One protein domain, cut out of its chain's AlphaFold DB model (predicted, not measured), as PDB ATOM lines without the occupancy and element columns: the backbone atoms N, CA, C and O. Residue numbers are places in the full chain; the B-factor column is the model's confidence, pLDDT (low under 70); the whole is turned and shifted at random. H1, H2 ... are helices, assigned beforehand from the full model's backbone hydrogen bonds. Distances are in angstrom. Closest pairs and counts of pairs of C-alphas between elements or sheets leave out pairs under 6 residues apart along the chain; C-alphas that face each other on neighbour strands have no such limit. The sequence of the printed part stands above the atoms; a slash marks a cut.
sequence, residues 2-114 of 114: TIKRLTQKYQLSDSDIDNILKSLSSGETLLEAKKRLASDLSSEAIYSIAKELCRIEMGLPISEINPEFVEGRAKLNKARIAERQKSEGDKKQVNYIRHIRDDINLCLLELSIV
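What this domain is: This is residues 2 to 114 of the 114 residues of an uncharacterized protein of Vibrio sp. V15_P4S5T153 (UniProt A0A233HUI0). A compact head of short helices has one very long straight helix, H6, leaving it as an arm: residues 78 to 114 stick out from the head, and 78 to 111 of them belong to H6. In the head, H4 is in the middle, with H1 side by side with it, the hairpin of H2 and H3 packed on it, and the short H5 and the first turns of H6 at its other contacts. The printed part has 113 residues with six named helices, H1 to H6 in chain order, and no named strand; the class is all helix. The whole is extended, with a radius of gyration of the C-alphas of 24.2 A, and the arm makes the longest of the three spans, 82 by 27 by 21 A.

Where its parts are: Find C-alpha 3 at (193.741, 191.705, 155.838), where H1 begins; it runs through residues 3 to 10. H2 follows at residues 14 to 25, 16.7 A from first to last C-alpha, and H3 at residues 30 to 36. Look next at C-alpha 43 at (194.408, 174.256, 161.481), where H4 begins; it covers residues 43 to 58, 21.2 A long. H5 is residues 62 to 65. H6 runs from residue 67 to residue 111, 66.6 A, and ends at C-alpha 111 at (165.771, 133.471, 190.026).

How they stand to each other: Start at the hub, H4, which touches five other helices. H1 touches it at Leu 6 and Ile 49, C-alphas 7.0 A apart, at a shallow tilt of 5 degrees, opposite ways. H2 touches it with residues 20 to 24 alone, closest at the C-alphas of Ile 20 and Ala 50, 6.5 A, about perpendicular at 79 degrees. H2 and H3 form a helical hairpin, closest at the C-alphas of Ser 23 and Ala 33, 5.7 A. H6 touches H3 with residues 68 to 73 alone, closest at the C-alphas of Leu 30 and Phe 69, 4.8 A. H4 and H6 touch at a shallow tilt of 21 degrees, opposite ways, their closest C-alphas, Ser 43 and Arg 73, 7.5 A apart. H5 touches H4 at Lys 51 and Ile 62, C-alphas 5.3 A apart, and touches H6 only at the corner by their link. H1 and H6 are apart. In H1, H2, H3, H4 and H6 every O i to N i+4 pair is within hydrogen-bond range; H5 is too short for such a pair.

The domain as a whole: The two C-alphas farthest apart, Met 58 and Val 114, are 82.5 A apart. The printed part has no cut, and no link is long. The mean pLDDT of the printed part is 78.1; look for values under 70 at residues 2 to 8, 10, 38 to 39, 81 to 91 and 112 to 114.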
ATOM      1  N   THR A   2     190.868 194.308 153.917       58.28
ATOM      2  CA  THR A   2     190.411 192.955 154.290       58.28
ATOM      3  C   THR A   2     191.387 192.202 155.207       58.28
ATOM      4  O   THR A   2     190.945 191.593 156.177       58.28
ATOM      5  N   ILE A   3     192.704 192.335 154.991       61.47
ATOM      6  CA  ILE A   3     193.741 191.705 155.838       61.47
ATOM      7  C   ILE A   3     193.670 192.229 157.275       61.47
ATOM      8  O   ILE A   3     193.594 191.432 158.201       61.47
ATOM      9  N   LYS A   4     193.539 193.554 157.461       60.56
ATOM     10  CA  LYS A   4     193.368 194.179 158.790       60.56
ATOM     11  C   LYS A   4     192.180 193.622 159.587       60.56
ATOM     12  O   LYS A   4     192.234 193.576 160.808       60.56
ATOM     13  N   ARG A   5     191.102 193.190 158.920       65.44
ATOM     14  CA  ARG A   5     189.947 192.569 159.594       65.44
ATOM     15  C   ARG A   5     190.233 191.129 160.015       65.44
ATOM     16  O   ARG A   5     189.761 190.707 161.065       65.44
ATOM     17  N   LEU A   6     190.991 190.377 159.216       63.84
ATOM     18  CA  LEU A   6     191.395 189.009 159.550       63.84
ATOM     19  C   LEU A   6     192.416 188.998 160.686       63.84
ATOM     20  O   LEU A   6     192.265 188.218 161.622       63.84
ATOM     21  N   THR A   7     193.387 189.907 160.659       64.44
ATOM     22  CA  THR A   7     194.388 190.030 161.723       64.44
ATOM     23  C   THR A   7     193.764 190.431 163.048       64.44
ATOM     24  O   THR A   7     194.065 189.819 164.065       64.44
ATOM     25  N   GLN A   8     192.800 191.354 163.038       66.62
ATOM     26  CA  GLN A   8     192.029 191.705 164.233       66.62
ATOM     27  C   GLN A   8     191.132 190.559 164.726       66.62
ATOM     28  O   GLN A   8     191.047 190.321 165.926       66.62
ATOM     29  N   LYS A   9     190.475 189.823 163.817       70.88
ATOM     30  CA  LYS A   9     189.576 188.713 164.176       70.88
ATOM     31  C   LYS A   9     190.318 187.524 164.788       70.88
ATOM     32  O   LYS A   9     189.780 186.874 165.678       70.88
ATOM     33  N   TYR A  10     191.513 187.227 164.287       69.88
ATOM     34  CA  TYR A  10     192.317 186.084 164.723       69.88
ATOM     35  C   TYR A  10     193.480 186.474 165.642       69.88
ATOM     36  O   TYR A  10     194.272 185.605 165.985       69.88
ATOM     37  N   GLN A  11     193.569 187.750 166.045       72.12
ATOM     38  CA  GLN A  11     194.665 188.308 166.850       72.12
ATOM     39  C   GLN A  11     196.053 187.932 166.305       72.12
ATOM     40  O   GLN A  11     196.963 187.596 167.055       72.12
ATOM     41  N   LEU A  12     196.196 187.956 164.978       74.81
ATOM     42  CA  LEU A  12     197.452 187.618 164.313       74.81
ATOM     43  C   LEU A  12     198.446 188.761 164.474       74.81
ATOM     44  O   LEU A  12     198.094 189.922 164.243       74.81
ATOM     45  N   SER A  13     199.690 188.418 164.796       79.25
ATOM     46  CA  SER A  13     200.811 189.339 164.639       79.25
ATOM     47  C   SER A  13     201.181 189.483 163.160       79.25
ATOM     48  O   SER A  13     200.923 188.582 162.359       79.25
ATOM     49  N   ASP A  14     201.834 190.586 162.788       79.06
ATOM     50  CA  ASP A  14     202.346 190.753 161.419       79.06
ATOM     51  C   ASP A  14     203.339 189.628 161.058       79.06
ATOM     52  O   ASP A  14     203.302 189.095 159.950       79.06
ATOM     53  N   SER A  15     204.124 189.147 162.032       82.56
ATOM     54  CA  SER A  15     204.998 187.981 161.851       82.56
ATOM     55  C   SER A  15     204.248 186.680 161.554       82.56
ATOM     56  O   SER A  15     204.766 185.834 160.828       82.56
ATOM     57  N   ASP A  16     203.035 186.488 162.080       80.88
ATOM     58  CA  ASP A  16     202.237 185.295 161.772       80.88
ATOM     59  C   ASP A  16     201.749 185.317 160.319       80.88
ATOM     60  O   ASP A  16     201.723 184.278 159.658       80.88
ATOM     61  N   ILE A  17     201.406 186.498 159.799       81.31
ATOM     62  CA  ILE A  17     201.009 186.677 158.397       81.31
ATOM     63  C   ILE A  17     202.185 186.348 157.481       81.31
ATOM     64  O   ILE A  17     202.030 185.548 156.556       81.31
ATOM     65  N   ASP A  18     203.361 186.908 157.770       83.62
ATOM     66  CA  ASP A  18     204.575 186.668 156.989       83.62
ATOM     67  C   ASP A  18     204.967 185.189 157.008       83.62
ATOM     68  O   ASP A  18     205.313 184.616 155.975       83.62
ATOM     69  N   ASN A  19     204.850 184.533 158.165       84.94
ATOM     70  CA  ASN A  19     205.105 183.102 158.285       84.94
ATOM     71  C   ASN A  19     204.126 182.269 157.444       84.94
ATOM     72  O   ASN A  19     204.561 181.335 156.770       84.94
ATOM     73  N   ILE A  20     202.833 182.616 157.427       84.50
ATOM     74  CA  ILE A  20     201.834 181.936 156.586       84.50
ATOM     75  C   ILE A  20     202.150 182.139 155.101       84.50
ATOM     76  O   ILE A  20     202.161 181.171 154.343       84.50
ATOM     77  N   LEU A  21     202.441 183.371 154.675       84.00
ATOM     78  CA  LEU A  21     202.789 183.684 153.285       84.00
ATOM     79  C   LEU A  21     204.072 182.975 152.835       84.00
ATOM     80  O   LEU A  21     204.148 182.472 151.708       84.00
ATOM     81  N   LYS A  22     205.061 182.879 153.729       86.62
ATOM     82  CA  LYS A  22     206.305 182.152 153.481       86.62
ATOM     83  C   LYS A  22     206.046 180.661 153.301       86.62
ATOM     84  O   LYS A  22     206.514 180.106 152.314       86.62
ATOM     85  N   SER A  23     205.262 180.047 154.188       85.44
ATOM     86  CA  SER A  23     204.879 178.633 154.079       85.44
ATOM     87  C   SER A  23     204.085 178.333 152.804       85.44
ATOM     88  O   SER A  23     204.271 177.286 152.186       85.44
ATOM     89  N   LEU A  24     203.230 179.261 152.364       84.44
ATOM     90  CA  LEU A  24     202.512 179.133 151.095       84.44
ATOM     91  C   LEU A  24     203.471 179.142 149.903       84.44
ATOM     92  O   LEU A  24     203.383 178.260 149.056       84.44
ATOM     93  N   SER A  25     204.411 180.086 149.881       83.75
ATOM     94  CA  SER A  25     205.392 180.237 148.797       83.75
ATOM     95  C   SER A  25     206.427 179.110 148.756       83.75
ATOM     96  O   SER A  25     206.939 178.784 147.689       83.75
ATOM     97  N   SER A  26     206.752 178.508 149.903       84.75
ATOM     98  CA  SER A  26     207.721 177.413 150.000       84.75
ATOM     99  C   SER A  26     207.125 176.031 149.729       84.75
ATOM    100  O   SER A  26     207.853 175.046 149.826       84.75
ATOM    101  N   GLY A  27     205.823 175.940 149.432       81.62
ATOM    102  CA  GLY A  27     205.148 174.663 149.201       81.62
ATOM    103  C   GLY A  27     204.957 173.824 150.465       81.62
ATOM    104  O   GLY A  27     204.752 172.629 150.368       81.62
ATOM    105  N   GLU A  28     205.024 174.418 151.659       86.12
ATOM    106  CA  GLU A  28     204.894 173.650 152.901       86.12
ATOM    107  C   GLU A  28     203.463 173.166 153.137       86.12
ATOM    108  O   GLU A  28     202.479 173.782 152.713       86.12
ATOM    109  N   THR A  29     203.339 172.086 153.906       86.69
ATOM    110  CA  THR A  29     202.040 171.556 154.313       86.69
ATOM    111  C   THR A  29     201.402 172.411 155.415       86.69
ATOM    112  O   THR A  29     202.072 173.057 156.226       86.69
ATOM    113  N   LEU A  30     200.070 172.347 155.538       84.31
ATOM    114  CA  LEU A  30     199.321 173.049 156.597       84.31
ATOM    115  C   LEU A  30     199.821 172.712 158.017       84.31
ATOM    116  O   LEU A  30     199.718 173.527 158.933       84.31
ATOM    117  N   LEU A  31     200.346 171.501 158.220       83.81
ATOM    118  CA  LEU A  31     200.812 171.040 159.526       83.81
ATOM    119  C   LEU A  31     202.180 171.631 159.887       83.81
ATOM    120  O   LEU A  31     202.424 171.945 161.050       83.81
ATOM    121  N   GLU A  32     203.049 171.815 158.896       85.25
ATOM    122  CA  GLU A  32     204.342 172.486 159.048       85.25
ATOM    123  C   GLU A  32     204.157 173.983 159.272       85.25
ATOM    124  O   GLU A  32     204.722 174.529 160.220       85.25
ATOM    125  N   ALA A  33     203.267 174.614 158.499       84.56
ATOM    126  CA  ALA A  33     202.883 176.006 158.710       84.56
ATOM    127  C   ALA A  33     202.337 176.229 160.129       84.56
ATOM    128  O   ALA A  33     202.732 177.172 160.814       84.56
ATOM    129  N   LYS A  34     201.498 175.306 160.628       82.94
ATOM    130  CA  LYS A  34     200.999 175.347 162.010       82.94
ATOM    131  C   LYS A  34     202.117 175.251 163.050       82.94
ATOM    132  O   LYS A  34     202.035 175.930 164.062       82.94
ATOM    133  N   LYS A  35     203.141 174.422 162.834       83.88
ATOM    134  CA  LYS A  35     204.275 174.299 163.770       83.88
ATOM    135  C   LYS A  35     205.142 175.557 163.820       83.88
ATOM    136  O   LYS A  35     205.784 175.794 164.836       83.88
ATOM    137  N   ARG A  36     205.205 176.314 162.722       80.19
ATOM    138  CA  ARG A  36     206.005 177.542 162.627       80.19
ATOM    139  C   ARG A  36     205.281 178.764 163.196       80.19
ATOM    140  O   ARG A  36     205.936 179.712 163.616       80.19
ATOM    141  N   LEU A  37     203.951 178.741 163.209       80.12
ATOM    142  CA  LEU A  37     203.135 179.794 163.804       80.12
ATOM    143  C   LEU A  37     203.308 179.837 165.326       80.12
ATOM    144  O   LEU A  37     203.210 178.813 165.997       80.12
ATOM    145  N   ALA A  38     203.530 181.037 165.865       66.31
ATOM    146  CA  ALA A  38     203.608 181.255 167.310       66.31
ATOM    147  C   ALA A  38     202.212 181.262 167.960       66.31
ATOM    148  O   ALA A  38     202.067 180.998 169.151       66.31
ATOM    149  N   SER A  39     201.178 181.556 167.168       69.31
ATOM    150  CA  SER A  39     199.781 181.587 167.593       69.31
ATOM    151  C   SER A  39     199.185 180.182 167.771       69.31
ATOM    152  O   SER A  39     199.336 179.336 166.886       69.31
ATOM    153  N   ASP A  40     198.392 179.962 168.826       75.31
ATOM    154  CA  ASP A  40     197.652 178.706 169.072       75.31
ATOM    155  C   ASP A  40     196.376 178.585 168.210       75.31
ATOM    156  O   ASP A  40     195.262 178.320 168.670       75.31
ATOM    157  N   LEU A  41     196.511 178.852 166.911       78.69
ATOM    158  CA  LEU A  41     195.394 178.799 165.983       78.69
ATOM    159  C   LEU A  41     195.096 177.362 165.554       78.69
ATOM    160  O   LEU A  41     195.971 176.542 165.256       78.69
ATOM    161  N   SER A  42     193.801 177.061 165.446       81.06
ATOM    162  CA  SER A  42     193.356 175.805 164.846       81.06
ATOM    163  C   SER A  42     193.787 175.718 163.377       81.06
ATOM    164  O   SER A  42     193.811 176.723 162.664       81.06
ATOM    165  N   SER A  43     194.046 174.502 162.887       81.00
ATOM    166  CA  SER A  43     194.408 174.256 161.481       81.00
ATOM    167  C   SER A  43     193.383 174.837 160.498       81.00
ATOM    168  O   SER A  43     193.742 175.288 159.416       81.00
ATOM    169  N   GLU A  44     192.113 174.893 160.899       79.44
ATOM    170  CA  GLU A  44     191.027 175.422 160.074       79.44
ATOM    171  C   GLU A  44     191.001 176.953 160.032       79.44
ATOM    172  O   GLU A  44     190.677 177.543 158.996       79.44
ATOM    173  N   ALA A  45     191.388 177.603 161.133       77.75
ATOM    174  CA  ALA A  45     191.600 179.045 161.163       77.75
ATOM    175  C   ALA A  45     192.788 179.421 160.272       77.75
ATOM    176  O   ALA A  45     192.629 180.260 159.387       77.75
ATOM    177  N   ILE A  46     193.923 178.728 160.429       83.12
ATOM    178  CA  ILE A  46     195.133 178.930 159.614       83.12
ATOM    179  C   ILE A  46     194.806 178.769 158.128       83.12
ATOM    180  O   ILE A  46     195.147 179.631 157.324       83.12
ATOM    181  N   TYR A  47     194.070 177.718 157.761       83.69
ATOM    182  CA  TYR A  47     193.656 177.511 156.378       83.69
ATOM    183  C   TYR A  47     192.748 178.622 155.842       83.69
ATOM    184  O   TYR A  47     192.902 179.057 154.702       83.69
ATOM    185  N   SER A  48     191.801 179.094 156.651       82.06
ATOM    186  CA  SER A  48     190.895 180.173 156.250       82.06
ATOM    187  C   SER A  48     191.647 181.487 156.032       82.06
ATOM    188  O   SER A  48     191.376 182.189 155.063       82.06
ATOM    189  N   ILE A  49     192.621 181.787 156.896       83.69
ATOM    190  CA  ILE A  49     193.499 182.954 156.766       83.69
ATOM    191  C   ILE A  49     194.348 182.829 155.501       83.69
ATOM    192  O   ILE A  49     194.326 183.729 154.668       83.69
ATOM    193  N   ALA A  50     195.029 181.696 155.317       83.81
ATOM    194  CA  ALA A  50     195.868 181.427 154.153       83.81
ATOM    195  C   ALA A  50     195.089 181.566 152.836       83.81
ATOM    196  O   ALA A  50     195.559 182.205 151.901       83.81
ATOM    197  N   LYS A  51     193.859 181.039 152.777       83.94
ATOM    198  CA  LYS A  51     192.987 181.157 151.602       83.94
ATOM    199  C   LYS A  51     192.670 182.612 151.256       83.94
ATOM    200  O   LYS A  51     192.692 182.980 150.082       83.94
ATOM    201  N   GLU A  52     192.339 183.421 152.254       83.06
ATOM    202  CA  GLU A  52     192.048 184.837 152.034       83.06
ATOM    203  C   GLU A  52     193.317 185.620 151.677       83.06
ATOM    204  O   GLU A  52     193.268 186.454 150.778       83.06
ATOM    205  N   LEU A  53     194.462 185.311 152.295       83.44
ATOM    206  CA  LEU A  53     195.754 185.908 151.946       83.44
ATOM    207  C   LEU A  53     196.139 185.610 150.493       83.44
ATOM    208  O   LEU A  53     196.433 186.536 149.749       83.44
ATOM    209  N   CYS A  54     196.036 184.352 150.055       84.94
ATOM    210  CA  CYS A  54     196.222 183.953 148.659       84.94
ATOM    211  C   CYS A  54     195.361 184.784 147.698       84.94
ATOM    212  O   CYS A  54     195.849 185.298 146.693       84.94
ATOM    213  N   ARG A  55     194.080 184.961 148.032       82.69
ATOM    214  CA  ARG A  55     193.142 185.711 147.195       82.69
ATOM    215  C   ARG A  55     193.462 187.206 147.144       82.69
ATOM    216  O   ARG A  55     193.237 187.827 146.112       82.69
ATOM    217  N   ILE A  56     193.921 187.785 148.251       81.62
ATOM    218  CA  ILE A  56     194.180 189.225 148.359       81.62
ATOM    219  C   ILE A  56     195.541 189.590 147.759       81.62
ATOM    220  O   ILE A  56     195.613 190.544 146.993       81.62
ATOM    221  N   GLU A  57     196.587 188.837 148.096       81.38
ATOM    222  CA  GLU A  57     197.971 189.143 147.709       81.38
ATOM    223  C   GLU A  57     198.311 188.613 146.315       81.38
ATOM    224  O   GLU A  57     198.992 189.282 145.545       81.38
ATOM    225  N   MET A  58     197.824 187.418 145.968       80.44
ATOM    226  CA  MET A  58     198.194 186.747 144.717       80.44
ATOM    227  C   MET A  58     197.054 186.688 143.699       80.44
ATOM    228  O   MET A  58     197.280 186.308 142.557       80.44
ATOM    229  N   GLY A  59     195.822 187.040 144.085       83.94
ATOM    230  CA  GLY A  59     194.658 186.995 143.192       83.94
ATOM    231  C   GLY A  59     194.234 185.586 142.760       83.94
ATOM    232  O   GLY A  59     193.311 185.453 141.958       83.94
ATOM    233  N   LEU A  60     194.870 184.542 143.298       86.12
ATOM    234  CA  LEU A  60     194.683 183.145 142.907       86.12
ATOM    235  C   LEU A  60     194.138 182.307 144.075       86.12
ATOM    236  O   LEU A  60     194.339 182.646 145.249       86.12
ATOM    237  N   PRO A  61     193.420 181.206 143.793       84.62
ATOM    238  CA  PRO A  61     192.982 180.294 144.835       84.62
ATOM    239  C   PRO A  61     194.176 179.558 145.458       84.62
ATOM    240  O   PRO A  61     195.142 179.203 144.789       84.62
ATOM    241  N   ILE A  62     194.070 179.243 146.752       84.25
ATOM    242  CA  ILE A  62     195.122 178.526 147.496       84.25
ATOM    243  C   ILE A  62     195.508 177.180 146.866       84.25
ATOM    244  O   ILE A  62     196.648 176.764 146.993       84.25
ATOM    245  N   SER A  63     194.590 176.515 146.157       86.12
ATOM    246  CA  SER A  63     194.865 175.261 145.444       86.12
ATOM    247  C   SER A  63     195.835 175.417 144.275       86.12
ATOM    248  O   SER A  63     196.505 174.451 143.933       86.12
ATOM    249  N   GLU A  64     195.893 176.601 143.665       83.69
ATOM    250  CA  GLU A  64     196.825 176.903 142.573       83.69
ATOM    251  C   GLU A  64     198.183 177.371 143.102       83.69
ATOM    252  O   GLU A  64     199.201 177.139 142.461       83.69
ATOM    253  N   ILE A  65     198.205 177.988 144.287       85.06
ATOM    254  CA  ILE A  65     199.435 178.487 144.916       85.06
ATOM    255  C   ILE A  65     200.154 177.375 145.682       85.06
ATOM    256  O   ILE A  65     201.362 177.211 145.552       85.06
ATOM    257  N   ASN A  66     199.420 176.618 146.500       86.00
ATOM    258  CA  ASN A  66     199.975 175.549 147.317       86.00
ATOM    259  C   ASN A  66     198.957 174.391 147.465       86.00
ATOM    260  O   ASN A  66     198.151 174.364 148.408       86.00
ATOM    261  N   PRO A  67     198.977 173.413 146.539       85.56
ATOM    262  CA  PRO A  67     198.095 172.248 146.594       85.56
ATOM    263  C   PRO A  67     198.378 171.347 147.807       85.56
ATOM    264  O   PRO A  67     197.440 170.769 148.365       85.56
ATOM    265  N   GLU A  68     199.627 171.277 148.276       86.31
ATOM    266  CA  GLU A  68     200.018 170.485 149.452       86.31
ATOM    267  C   GLU A  68     199.340 170.990 150.731       86.31
ATOM    268  O   GLU A  68     198.917 170.216 151.597       86.31
ATOM    269  N   PHE A  69     199.137 172.302 150.822       85.00
ATOM    270  CA  PHE A  69     198.399 172.940 151.904       85.00
ATOM    271  C   PHE A  69     196.928 172.492 151.949       85.00
ATOM    272  O   PHE A  69     196.362 172.253 153.023       85.00
ATOM    273  N   VAL A  70     196.303 172.332 150.777       84.94
ATOM    274  CA  VAL A  70     194.928 171.826 150.634       84.94
ATOM    275  C   VAL A  70     194.852 170.339 150.966       84.94
ATOM    276  O   VAL A  70     193.947 169.911 151.690       84.94
ATOM    277  N   GLU A  71     195.820 169.553 150.501       83.25
ATOM    278  CA  GLU A  71     195.901 168.127 150.803       83.25
ATOM    279  C   GLU A  71     196.107 167.874 152.305       83.25
ATOM    280  O   GLU A  71     195.440 167.020 152.898       83.25
ATOM    281  N   GLY A  72     196.954 168.676 152.959       82.00
ATOM    282  CA  GLY A  72     197.166 168.642 154.406       82.00
ATOM    283  C   GLY A  72     195.870 168.864 155.193       82.00
ATOM    284  O   GLY A  72     195.573 168.118 156.131       82.00
ATOM    285  N   ARG A  73     195.031 169.819 154.768       83.12
ATOM    286  CA  ARG A  73     193.694 170.022 155.353       83.12
ATOM    287  C   ARG A  73     192.788 168.808 155.150       83.12
ATOM    288  O   ARG A  73     192.085 168.401 156.076       83.12
ATOM    289  N   ALA A  74     192.783 168.227 153.951       77.81
ATOM    290  CA  ALA A  74     191.956 167.060 153.651       77.81
ATOM    291  C   ALA A  74     192.343 165.851 154.519       77.81
ATOM    292  O   ALA A  74     191.460 165.174 155.051       77.81
ATOM    293  N   LYS A  75     193.645 165.616 154.730       81.12
ATOM    294  CA  LYS A  75     194.164 164.564 155.624       81.12
ATOM    295  C   LYS A  75     193.714 164.773 157.071       81.12
ATOM    296  O   LYS A  75     193.184 163.845 157.681       81.12
ATOM    297  N   LEU A  76     193.830 165.996 157.590       78.19
ATOM    298  CA  LEU A  76     193.370 166.339 158.942       78.19
ATOM    299  C   LEU A  76     191.858 166.147 159.114       78.19
ATOM    300  O   LEU A  76     191.405 165.600 160.119       78.19
ATOM    301  N   ASN A  77     191.065 166.540 158.116       76.69
ATOM    302  CA  ASN A  77     189.620 166.341 158.155       76.69
ATOM    303  C   ASN A  77     189.231 164.859 158.100       76.69
ATOM    304  O   ASN A  77     188.345 164.451 158.851       76.69
ATOM    305  N   LYS A  78     189.908 164.043 157.283       74.62
ATOM    306  CA  LYS A  78     189.696 162.586 157.252       74.62
ATOM    307  C   LYS A  78     190.016 161.935 158.598       74.62
ATOM    308  O   LYS A  78     189.206 161.151 159.083       74.62
ATOM    309  N   ALA A  79     191.135 162.299 159.227       71.31
ATOM    310  CA  ALA A  79     191.501 161.799 160.553       71.31
ATOM    311  C   ALA A  79     190.439 162.149 161.610       71.31
ATOM    312  O   ALA A  79     189.961 161.271 162.325       71.31
ATOM    313  N   ARG A  80     189.969 163.404 161.627       72.62
ATOM    314  CA  ARG A  80     188.903 163.854 162.538       72.62
ATOM    315  C   ARG A  80     187.579 163.109 162.326       72.62
ATOM    316  O   ARG A  80     186.858 162.845 163.285       72.62
ATOM    317  N   ILE A  81     187.227 162.793 161.079       69.38
ATOM    318  CA  ILE A  81     186.023 162.007 160.763       69.38
ATOM    319  C   ILE A  81     186.182 160.565 161.258       69.38
ATOM    320  O   ILE A  81     185.259 160.040 161.879       69.38
ATOM    321  N   ALA A  82     187.348 159.951 161.047       66.81
ATOM    322  CA  ALA A  82     187.634 158.599 161.520       66.81
ATOM    323  C   ALA A  82     187.574 158.493 163.057       66.81
ATOM    324  O   ALA A  82     186.975 157.561 163.590       66.81
ATOM    325  N   GLU A  83     188.110 159.479 163.783       67.56
ATOM    326  CA  GLU A  83     188.010 159.545 165.249       67.56
ATOM    327  C   GLU A  83     186.562 159.670 165.735       67.56
ATOM    328  O   GLU A  83     186.159 158.984 166.677       67.56
ATOM    329  N   ARG A  84     185.749 160.504 165.072       62.16
ATOM    330  CA  ARG A  84     184.321 160.634 165.401       62.16
ATOM    331  C   ARG A  84     183.583 159.313 165.218       62.16
ATOM    332  O   ARG A  84     182.867 158.903 166.130       62.16
ATOM    333  N   GLN A  85     183.811 158.631 164.094       62.91
ATOM    334  CA  GLN A  85     183.209 157.327 163.803       62.91
ATOM    335  C   GLN A  85     183.606 156.266 164.835       62.91
ATOM    336  O   GLN A  85     182.752 155.499 165.281       62.91
ATOM    337  N   LYS A  86     184.869 156.260 165.279       68.12
ATOM    338  CA  LYS A  86     185.335 155.368 166.346       68.12
ATOM    339  C   LYS A  86     184.616 155.647 167.671       68.12
ATOM    340  O   LYS A  86     184.070 154.729 168.270       68.12
ATOM    341  N   SER A  87     184.498 156.920 168.063       63.06
ATOM    342  CA  SER A  87     183.804 157.306 169.303       63.06
ATOM    343  C   SER A  87     182.306 156.964 169.303       63.06
ATOM    344  O   SER A  87     181.726 156.677 170.350       63.06
ATOM    345  N   GLU A  88     181.655 156.991 168.137       64.12
ATOM    346  CA  GLU A  88     180.251 156.594 167.995       64.12
ATOM    347  C   GLU A  88     180.077 155.073 168.056       64.12
ATOM    348  O   GLU A  88     179.114 154.596 168.660       64.12
ATOM    349  N   GLY A  89     181.016 154.315 167.482       67.00
ATOM    350  CA  GLY A  89     181.087 152.862 167.639       67.00
ATOM    351  C   GLY A  89     181.246 152.451 169.105       67.00
ATOM    352  O   GLY A  89     180.472 151.628 169.598       67.00
ATOM    353  N   ASP A  90     182.160 153.106 169.823       65.50
ATOM    354  CA  ASP A  90     182.417 152.852 171.245       65.50
ATOM    355  C   ASP A  90     181.176 153.159 172.105       65.50
ATOM    356  O   ASP A  90     180.790 152.373 172.971       65.50
ATOM    357  N   LYS A  91     180.461 154.260 171.822       69.19
ATOM    358  CA  LYS A  91     179.195 154.592 172.507       69.19
ATOM    359  C   LYS A  91     178.100 153.550 172.273       69.19
ATOM    360  O   LYS A  91     177.358 153.228 173.204       69.19
ATOM    361  N   LYS A  92     177.988 153.014 171.052       71.62
ATOM    362  CA  LYS A  92     177.030 151.940 170.739       71.62
ATOM    363  C   LYS A  92     177.372 150.654 171.494       71.62
ATOM    364  O   LYS A  92     176.468 150.043 172.058       71.62
ATOM    365  N   GLN A  93     178.653 150.289 171.574       70.75
ATOM    366  CA  GLN A  93     179.106 149.134 172.358       70.75
ATOM    367  C   GLN A  93     178.813 149.283 173.853       70.75
ATOM    368  O   GLN A  93     178.278 148.358 174.460       70.75
ATOM    369  N   VAL A  94     179.096 150.445 174.447       74.31
ATOM    370  CA  VAL A  94     178.823 150.692 175.876       74.31
ATOM    371  C   VAL A  94     177.329 150.572 176.191       74.31
ATOM    372  O   VAL A  94     176.963 149.981 177.207       74.31
ATOM    373  N   ASN A  95     176.455 151.086 175.322       75.94
ATOM    374  CA  ASN A  95     175.009 150.939 175.504       75.94
ATOM    375  C   ASN A  95     174.550 149.482 175.351       75.94
ATOM    376  O   ASN A  95     173.717 149.031 176.131       75.94
ATOM    377  N   TYR A  96     175.117 148.734 174.404       80.31
ATOM    378  CA  TYR A  96     174.798 147.316 174.224       80.31
ATOM    379  C   TYR A  96     175.198 146.467 175.442       80.31
ATOM    380  O   TYR A  96     174.400 145.671 175.930       80.31
ATOM    381  N   ILE A  97     176.391 146.695 176.002       81.75
ATOM    382  CA  ILE A  97     176.848 146.026 177.232       81.75
ATOM    383  C   ILE A  97     175.938 146.371 178.418       81.75
ATOM    384  O   ILE A  97     175.653 145.505 179.245       81.75
ATOM    385  N   ARG A  98     175.459 147.620 178.505       83.25
ATOM    386  CA  ARG A  98     174.516 148.031 179.553       83.25
ATOM    387  C   ARG A  98     173.202 147.255 179.456       83.25
ATOM    388  O   ARG A  98     172.777 146.720 180.468       83.25
ATOM    389  N   HIS A  99     172.631 147.125 178.257       85.94
ATOM    390  CA  HIS A  99     171.414 146.334 178.053       85.94
ATOM    391  C   HIS A  99     171.589 144.875 178.481       85.94
ATOM    392  O   HIS A  99     170.792 144.383 179.266       85.94
ATOM    393  N   ILE A 100     172.685 144.223 178.075       87.56
ATOM    394  CA  ILE A 100     172.966 142.841 178.498       87.56
ATOM    395  C   ILE A 100     173.071 142.733 180.025       87.56
ATOM    396  O   ILE A 100     172.566 141.785 180.617       87.56
ATOM    397  N   ARG A 101     173.733 143.692 180.686       88.31
ATOM    398  CA  ARG A 101     173.838 143.704 182.151       88.31
ATOM    399  C   ARG A 101     172.464 143.841 182.810       88.31
ATOM    400  O   ARG A 101     172.213 143.173 183.809       88.31
ATOM    401  N   ASP A 102     171.621 144.723 182.286       85.38
ATOM    402  CA  ASP A 102     170.279 144.954 182.816       85.38
ATOM    403  C   ASP A 102     169.408 143.698 182.644       85.38
ATOM    404  O   ASP A 102     168.756 143.286 183.603       85.38
ATOM    405  N   ASP A 103     169.508 143.017 181.497       87.12
ATOM    406  CA  ASP A 103     168.832 141.740 181.236       87.12
ATOM    407  C   ASP A 103     169.315 140.632 182.192       87.12
ATOM    408  O   ASP A 103     168.507 139.920 182.785       87.12
ATOM    409  N   ILE A 104     170.633 140.516 182.420       88.62
ATOM    410  CA  ILE A 104     171.199 139.556 183.386       88.62
ATOM    411  C   ILE A 104     170.689 139.841 184.802       88.62
ATOM    412  O   ILE A 104     170.315 138.913 185.520       88.62
ATOM    413  N   ASN A 105     170.676 141.110 185.220       84.06
ATOM    414  CA  ASN A 105     170.182 141.489 186.542       84.06
ATOM    415  C   ASN A 105     168.702 141.150 186.707       84.06
ATOM    416  O   ASN A 105     168.317 140.694 187.779       84.06
ATOM    417  N   LEU A 106     167.893 141.350 185.662       86.62
ATOM    418  CA  LEU A 106     166.478 140.992 185.668       86.62
ATOM    419  C   LEU A 106     166.300 139.480 185.861       86.62
ATOM    420  O   LEU A 106     165.590 139.069 186.776       86.62
ATOM    421  N   CYS A 107     167.025 138.656 185.097       83.12
ATOM    422  CA  CYS A 107     166.987 137.201 185.254       83.12
ATOM    423  C   CYS A 107     167.458 136.740 186.644       83.12
ATOM    424  O   CYS A 107     166.882 135.820 187.218       83.12
ATOM    425  N   LEU A 108     168.494 137.364 187.215       82.69
ATOM    426  CA  LEU A 108     168.951 137.054 188.577       82.69
ATOM    427  C   LEU A 108     167.904 137.419 189.639       82.69
ATOM    428  O   LEU A 108     167.769 136.711 190.637       82.69
ATOM    429  N   LEU A 109     167.161 138.507 189.429       81.06
ATOM    430  CA  LEU A 109     166.063 138.923 190.302       81.06
ATOM    431  C   LEU A 109     164.905 137.920 190.245       81.06
ATOM    432  O   LEU A 109     164.383 137.525 191.280       81.06
ATOM    433  N   GLU A 110     164.560 137.443 189.051       72.94
ATOM    434  CA  GLU A 110     163.547 136.400 188.861       72.94
ATOM    435  C   GLU A 110     163.957 135.069 189.510       72.94
ATOM    436  O   GLU A 110     163.137 134.414 190.150       72.94
ATOM    437  N   LEU A 111     165.236 134.693 189.415       75.81
ATOM    438  CA  LEU A 111     165.771 133.471 190.026       75.81
ATOM    439  C   LEU A 111     165.899 133.550 191.557       75.81
ATOM    440  O   LEU A 111     165.903 132.513 192.212       75.81
ATOM    441  N   SER A 112     166.021 134.749 192.130       64.62
ATOM    442  CA  SER A 112     166.140 134.960 193.584       64.62
ATOM    443  C   SER A 112     164.799 135.103 194.309       64.62
ATOM    444  O   SER A 112     164.776 135.196 195.534       64.62
ATOM    445  N   ILE A 113     163.687 135.096 193.568       55.91
ATOM    446  CA  ILE A 113     162.314 135.063 194.099       55.91
ATOM    447  C   ILE A 113     161.807 133.606 194.263       55.91
ATOM    448  O   ILE A 113     160.704 133.394 194.767       55.91
ATOM    449  N   VAL A 114     162.618 132.601 193.899       45.38
ATOM    450  CA  VAL A 114     162.338 131.161 194.084       45.38
ATOM    451  C   VAL A 114     162.853 130.649 195.427       45.38
ATOM    452  O   VAL A 114     164.030 130.921 195.752       45.38
TER     453      VAL A 114